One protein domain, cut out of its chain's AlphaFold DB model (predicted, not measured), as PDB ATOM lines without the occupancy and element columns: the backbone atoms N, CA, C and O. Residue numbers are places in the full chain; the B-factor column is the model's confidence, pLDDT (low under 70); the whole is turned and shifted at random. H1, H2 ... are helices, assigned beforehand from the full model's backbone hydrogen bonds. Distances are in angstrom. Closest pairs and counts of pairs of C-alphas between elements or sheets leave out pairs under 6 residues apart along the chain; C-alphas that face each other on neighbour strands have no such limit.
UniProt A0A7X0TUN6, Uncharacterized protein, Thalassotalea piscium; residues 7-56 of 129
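What this domain is: This is residues 7 to 56 of the 129 residues of an uncharacterized protein of Thalassotalea piscium (UniProt A0A7X0TUN6). Three separate helices are strung along an open, elongated fold: H1 at one end of the long axis, H3 at the other, and the single short turn of H2 between them. Residues 20 to 28 join H1 to H2, and a long loop, residues 33 to 47, arches from H2 to H3; no helix touches another. The printed part has 50 residues with three named helices, in the order H1, H2, H3, and no named strand; its class is all helix. It is only just compact, close to loose, with a radius of gyration of the C-alphas of 11.6 A, and its C-alphas span 32 by 21 by 17 A, only just elongated.

Where its parts are: The printed part begins with H1, residues 7 to 19, the longest helix with 13 residues. Its C-alpha 7 lies at (5.773, 133.972, 366.923) and its C-alpha 19 at (19.623, 133.481, 354.872), 18.4 A from each other. H2, residues 29 to 32, has four residues and measures 5.3 A from first to last C-alpha. H3, residues 48 to 55, measures 12.0 A; its C-alpha 48 is at (24.470, 148.309, 369.261) and its C-alpha 55 at (22.198, 160.002, 367.984). Leu 56 follows H3 as the last printed residue.

How they stand to each other: H1 and H2 are close but not clearly touching, with 1 pair of C-alphas within 8 A. That closest pair is Phe 12 and Leu 32, whose C-alphas are 7.7 A apart. The centres of H1 and H2 are 12.8 A apart. H3 is apart from H1, with no C-alpha of the one within 8 A of the other. H3 is apart from H2 by the same measure. In H1 every O i to N i+4 pair is within hydrogen-bond range. In H3 2 of 4 such pairs are within range, beside 4 of 5 O i to N i+3 pairs, while H2 is too short for an O i to N i+4 pair and has its one O i to N i+3 pair within range.

The domain as a whole: The two C-alphas farthest apart are those of Arg 18 and Asp 55, at 32.4 A, and the first and last printed C-alphas, of Glu 7 and Leu 56, are 29.3 A apart. The printed part has no cut. The link from H1 to H2 has 9 residues and is short, not tight. The link from H2 to H3, residues 33 to 47, is long, with 15 residues whose C-alphas lie 6 to 15 A from the mean of the C-alphas. The mean pLDDT of the printed part is 75.0, and the model's confidence is under 70 at residue 8 and residues 36 to 46.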
ATOM      1  N   GLU A   7       5.922 133.714 368.362       73.75
ATOM      2  CA  GLU A   7       5.773 133.972 366.923       73.75
ATOM      3  C   GLU A   7       6.913 134.844 366.377       73.75
ATOM      4  O   GLU A   7       7.416 134.628 365.274       73.75
ATOM      5  N   PHE A   8       7.369 135.808 367.178       68.94
ATOM      6  CA  PHE A   8       8.434 136.728 366.802       68.94
ATOM      7  C   PHE A   8       9.791 136.020 366.786       68.94
ATOM      8  O   PHE A   8      10.568 136.179 365.843       68.94
ATOM      9  N   THR A   9      10.059 135.169 367.780       72.81
ATOM     10  CA  THR A   9      11.298 134.379 367.827       72.81
ATOM     11  C   THR A   9      11.343 133.326 366.713       72.81
ATOM     12  O   THR A   9      12.388 133.121 366.096       72.81
ATOM     13  N   GLN A  10      10.202 132.729 366.351       80.56
ATOM     14  CA  GLN A  10      10.094 131.814 365.207       80.56
ATOM     15  C   GLN A  10      10.357 132.499 363.858       80.56
ATOM     16  O   GLN A  10      10.977 131.898 362.972       80.56
ATOM     17  N   LEU A  11       9.940 133.758 363.696       78.31
ATOM     18  CA  LEU A  11      10.223 134.543 362.494       78.31
ATOM     19  C   LEU A  11      11.730 134.790 362.329       78.31
ATOM     20  O   LEU A  11      12.280 134.523 361.258       78.31
ATOM     21  N   PHE A  12      12.421 135.210 363.394       76.12
ATOM     22  CA  PHE A  12      13.881 135.372 363.369       76.12
ATOM     23  C   PHE A  12      14.609 134.056 363.132       76.12
ATOM     24  O   PHE A  12      15.526 134.001 362.314       76.12
ATOM     25  N   GLN A  13      14.175 132.981 363.788       81.12
ATOM     26  CA  GLN A  13      14.731 131.652 363.562       81.12
ATOM     27  C   GLN A  13      14.619 131.230 362.095       81.12
ATOM     28  O   GLN A  13      15.581 130.717 361.524       81.12
ATOM     29  N   SER A  14      13.463 131.458 361.475       82.62
ATOM     30  CA  SER A  14      13.222 131.111 360.072       82.62
ATOM     31  C   SER A  14      14.073 131.951 359.120       82.62
ATOM     32  O   SER A  14      14.631 131.416 358.161       82.62
ATOM     33  N   LEU A  15      14.226 133.248 359.407       80.44
ATOM     34  CA  LEU A  15      15.082 134.153 358.644       80.44
ATOM     35  C   LEU A  15      16.552 133.714 358.694       80.44
ATOM     36  O   LEU A  15      17.173 133.554 357.646       80.44
ATOM     37  N   ILE A  16      17.088 133.462 359.893       81.94
ATOM     38  CA  ILE A  16      18.491 133.068 360.096       81.94
ATOM     39  C   ILE A  16      18.769 131.704 359.459       81.94
ATOM     40  O   ILE A  16      19.781 131.539 358.784       81.94
ATOM     41  N   LYS A  17      17.855 130.733 359.604       82.56
ATOM     42  CA  LYS A  17      17.988 129.415 358.959       82.56
ATOM     43  C   LYS A  17      18.026 129.503 357.435       82.56
ATOM     44  O   LYS A  17      18.689 128.686 356.805       82.56
ATOM     45  N   ARG A  18      17.293 130.450 356.840       84.44
ATOM     46  CA  ARG A  18      17.178 130.586 355.383       84.44
ATOM     47  C   ARG A  18      18.299 131.417 354.768       84.44
ATOM     48  O   ARG A  18      18.734 131.099 353.667       84.44
ATOM     49  N   ALA A  19      18.701 132.496 355.429       81.75
ATOM     50  CA  ALA A  19      19.623 133.481 354.872       81.75
ATOM     51  C   ALA A  19      21.048 133.388 355.444       81.75
ATOM     52  O   ALA A  19      21.932 134.063 354.933       81.75
ATOM     53  N   GLY A  20      21.256 132.558 356.472       79.50
ATOM     54  CA  GLY A  20      22.526 132.406 357.177       79.50
ATOM     55  C   GLY A  20      22.756 133.488 358.247       79.50
ATOM     56  O   GLY A  20      22.153 134.561 358.191       79.50
ATOM     57  N   PRO A  21      23.587 133.227 359.274       76.44
ATOM     58  CA  PRO A  21      23.868 134.175 360.362       76.44
ATOM     59  C   PRO A  21      24.586 135.463 359.915       76.44
ATOM     60  O   PRO A  21      24.593 136.458 360.640       76.44
ATOM     61  N   GLU A  22      25.189 135.461 358.731       82.38
ATOM     62  CA  GLU A  22      25.913 136.573 358.117       82.38
ATOM     63  C   GLU A  22      25.028 137.765 357.730       82.38
ATOM     64  O   GLU A  22      25.539 138.879 357.612       82.38
ATOM     65  N   VAL A  23      23.708 137.575 357.594       79.44
ATOM     66  CA  VAL A  23      22.772 138.695 357.380       79.44
ATOM     67  C   VAL A  23      22.639 139.592 358.608       79.44
ATOM     68  O   VAL A  23      22.169 140.725 358.508       79.44
ATOM     69  N   ILE A  24      23.055 139.098 359.777       78.88
ATOM     70  CA  ILE A  24      23.105 139.867 361.013       78.88
ATOM     71  C   ILE A  24      24.487 140.509 361.116       78.88
ATOM     72  O   ILE A  24      25.515 139.832 361.045       78.88
ATOM     73  N   THR A  25      24.525 141.822 361.349       80.81
ATOM     74  CA  THR A  25      25.788 142.524 361.596       80.81
ATOM     75  C   THR A  25      26.524 141.899 362.781       80.81
ATOM     76  O   THR A  25      25.907 141.526 363.780       80.81
ATOM     77  N   LYS A  26      27.860 141.818 362.717       84.12
ATOM     78  CA  LYS A  26      28.682 141.186 363.773       84.12
ATOM     79  C   LYS A  26      28.358 141.700 365.181       84.12
ATOM     80  O   LYS A  26      28.341 140.926 366.129       84.12
ATOM     81  N   ALA A  27      28.052 142.991 365.309       79.19
ATOM     82  CA  ALA A  27      27.689 143.609 366.581       79.19
ATOM     83  C   ALA A  27      26.344 143.106 367.145       79.19
ATOM     84  O   ALA A  27      26.182 143.037 368.360       79.19
ATOM     85  N   MET A  28      25.387 142.743 366.282       77.94
ATOM     86  CA  MET A  28      24.047 142.283 366.668       77.94
ATOM     87  C   MET A  28      23.948 140.764 366.871       77.94
ATOM     88  O   MET A  28      22.987 140.294 367.482       77.94
ATOM     89  N   GLN A  29      24.930 139.992 366.400       79.75
ATOM     90  CA  GLN A  29      24.946 138.527 366.505       79.75
ATOM     91  C   GLN A  29      24.727 137.995 367.937       79.75
ATOM     92  O   GLN A  29      23.871 137.123 368.094       79.75
ATOM     93  N   PRO A  30      25.366 138.538 368.998       79.50
ATOM     94  CA  PRO A  30      25.164 138.052 370.369       79.50
ATOM     95  C   PRO A  30      23.730 138.197 370.900       79.50
ATOM     96  O   PRO A  30      23.403 137.615 371.928       79.50
ATOM     97  N   PHE A  31      22.893 139.001 370.239       76.12
ATOM     98  CA  PHE A  31      21.526 139.304 370.668       76.12
ATOM     99  C   PHE A  31      20.463 138.575 369.844       76.12
ATOM    100  O   PHE A  31      19.320 138.471 370.279       76.12
ATOM    101  N   LEU A  32      20.809 138.120 368.638       76.12
ATOM    102  CA  LEU A  32      19.842 137.618 367.659       76.12
ATOM    103  C   LEU A  32      20.082 136.163 367.245       76.12
ATOM    104  O   LEU A  32      19.162 135.546 366.716       76.12
ATOM    105  N   LEU A  33      21.268 135.595 367.500       73.88
ATOM    106  CA  LEU A  33      21.556 134.192 367.170       73.88
ATOM    107  C   LEU A  33      20.708 133.199 367.978       73.88
ATOM    108  O   LEU A  33      20.322 132.168 367.436       73.88
ATOM    109  N   ASP A  34      20.316 133.559 369.202       73.19
ATOM    110  CA  ASP A  34      19.361 132.795 370.022       73.19
ATOM    111  C   ASP A  34      17.892 133.149 369.709       73.19
ATOM    112  O   ASP A  34      16.989 132.935 370.517       73.19
ATOM    113  N   TYR A  35      17.638 133.691 368.514       73.81
ATOM    114  CA  TYR A  35      16.310 134.022 367.980       73.81
ATOM    115  C   TYR A  35      15.589 135.178 368.678       73.81
ATOM    116  O   TYR A  35      14.392 135.381 368.484       73.81
ATOM    117  N   GLY A  36      16.325 135.974 369.446       67.19
ATOM    118  CA  GLY A  36      15.854 137.235 369.992       67.19
ATOM    119  C   GLY A  36      16.469 137.533 371.355       67.19
ATOM    120  O   GLY A  36      16.774 136.613 372.116       67.19
ATOM    121  N   PRO A  37      16.635 138.815 371.697       66.50
ATOM    122  CA  PRO A  37      17.172 139.199 372.991       66.50
ATOM    123  C   PRO A  37      16.159 138.883 374.098       66.50
ATOM    124  O   PRO A  37      14.954 139.104 373.949       66.50
ATOM    125  N   ASN A  38      16.642 138.413 375.246       64.31
ATOM    126  CA  ASN A  38      15.812 138.378 376.451       64.31
ATOM    127  C   ASN A  38      15.651 139.799 377.030       64.31
ATOM    128  O   ASN A  38      16.464 140.682 376.752       64.31
ATOM    129  N   SER A  39      14.627 140.047 377.861       58.62
ATOM    130  CA  SER A  39      14.354 141.388 378.419       58.62
ATOM    131  C   SER A  39      15.530 142.042 379.151       58.62
ATOM    132  O   SER A  39      15.514 143.249 379.349       58.62
ATOM    133  N   VAL A  40      16.526 141.265 379.584       59.56
ATOM    134  CA  VAL A  40      17.728 141.760 380.277       59.56
ATOM    135  C   VAL A  40      18.811 142.208 379.282       59.56
ATOM    136  O   VAL A  40      19.669 143.027 379.603       59.56
ATOM    137  N   GLN A  41      18.784 141.679 378.060       61.09
ATOM    138  CA  GLN A  41      19.729 141.988 376.989       61.09
ATOM    139  C   GLN A  41      19.259 143.142 376.092       61.09
ATOM    140  O   GLN A  41      20.096 143.799 375.474       61.09
ATOM    141  N   VAL A  42      17.949 143.404 376.030       64.94
ATOM    142  CA  VAL A  42      17.355 144.488 375.233       64.94
ATOM    143  C   VAL A  42      17.758 145.854 375.799       64.94
ATOM    144  O   VAL A  42      17.445 146.168 376.942       64.94
ATOM    145  N   LEU A  43      18.420 146.680 374.979       64.25
ATOM    146  CA  LEU A  43      18.707 148.104 375.245       64.25
ATOM    147  C   LEU A  43      19.574 148.409 376.483       64.25
ATOM    148  O   LEU A  43      19.596 149.540 376.964       64.25
ATOM    149  N   ARG A  44      20.343 147.436 376.983       67.94
ATOM    150  CA  ARG A  44      21.357 147.707 378.017       67.94
ATOM    151  C   ARG A  44      22.453 148.661 377.497       67.94
ATOM    152  O   ARG A  44      22.694 148.698 376.284       67.94
ATOM    153  N   PRO A  45      23.187 149.360 378.383       63.53
ATOM    154  CA  PRO A  45      24.384 150.101 377.990       63.53
ATOM    155  C   PRO A  45      25.337 149.235 377.146       63.53
ATOM    156  O   PRO A  45      25.600 148.079 377.481       63.53
ATOM    157  N   GLY A  46      25.810 149.774 376.017       67.38
ATOM    158  CA  GLY A  46      26.659 149.054 375.057       67.38
ATOM    159  C   GLY A  46      25.919 148.171 374.041       67.38
ATOM    160  O   GLY A  46      26.562 147.544 373.202       67.38
ATOM    161  N   HIS A  47      24.582 148.108 374.071       76.44
ATOM    162  CA  HIS A  47      23.812 147.457 373.008       76.44
ATOM    163  C   HIS A  47      23.960 148.242 371.683       76.44
ATOM    164  O   HIS A  47      23.803 149.463 371.703       76.44
ATOM    165  N   PRO A  48      24.192 147.599 370.518       74.75
ATOM    166  CA  PRO A  48      24.470 148.309 369.261       74.75
ATOM    167  C   PRO A  48      23.374 149.300 368.854       74.75
ATOM    168  O   PRO A  48      23.671 150.406 368.413       74.75
ATOM    169  N   LEU A  49      22.103 148.937 369.076       75.56
ATOM    170  CA  LEU A  49      20.974 149.848 368.844       75.56
ATOM    171  C   LEU A  49      21.030 151.112 369.705       75.56
ATOM    172  O   LEU A  49      20.573 152.151 369.246       75.56
ATOM    173  N   MET A  50      21.589 151.057 370.919       74.62
ATOM    174  CA  MET A  50      21.675 152.245 371.772       74.62
ATOM    175  C   MET A  50      22.555 153.311 371.134       74.62
ATOM    176  O   MET A  50      22.178 154.471 371.174       74.62
ATOM    177  N   GLY A  51      23.655 152.932 370.472       73.12
ATOM    178  CA  GLY A  51      24.491 153.887 369.735       73.12
ATOM    179  C   GLY A  51      23.689 154.660 368.687       73.12
ATOM    180  O   GLY A  51      23.713 155.883 368.667       73.12
ATOM    181  N   THR A  52      22.892 153.953 367.882       77.38
ATOM    182  CA  THR A  52      22.015 154.594 366.891       77.38
ATOM    183  C   THR A  52      20.920 155.435 367.545       77.38
ATOM    184  O   THR A  52      20.650 156.539 367.089       77.38
ATOM    185  N   LEU A  53      20.289 154.937 368.612       77.56
ATOM    186  CA  LEU A  53      19.203 155.639 369.297       77.56
ATOM    187  C   LEU A  53      19.683 156.907 370.021       77.56
ATOM    188  O   LEU A  53      18.951 157.891 370.034       77.56
ATOM    189  N   TYR A  54      20.900 156.916 370.575       75.19
ATOM    190  CA  TYR A  54      21.487 158.089 371.234       75.19
ATOM    191  C   TYR A  54      21.704 159.262 370.272       75.19
ATOM    192  O   TYR A  54      21.595 160.422 370.678       75.19
ATOM    193  N   ASP A  55      21.977 158.974 368.999       81.06
ATOM    194  CA  ASP A  55      22.198 160.002 367.984       81.06
ATOM    195  C   ASP A  55      20.905 160.571 367.392       81.06
ATOM    196  O   ASP A  55      20.948 161.616 366.730       81.06
ATOM    197  N   LEU A  56      19.758 159.939 367.651       83.38
ATOM    198  CA  LEU A  56      18.475 160.426 367.165       83.38
ATOM    199  C   LEU A  56      17.947 161.574 368.047       83.38
ATOM    200  O   LEU A  56      17.879 161.452 369.278       83.38
TER     201      LEU A  56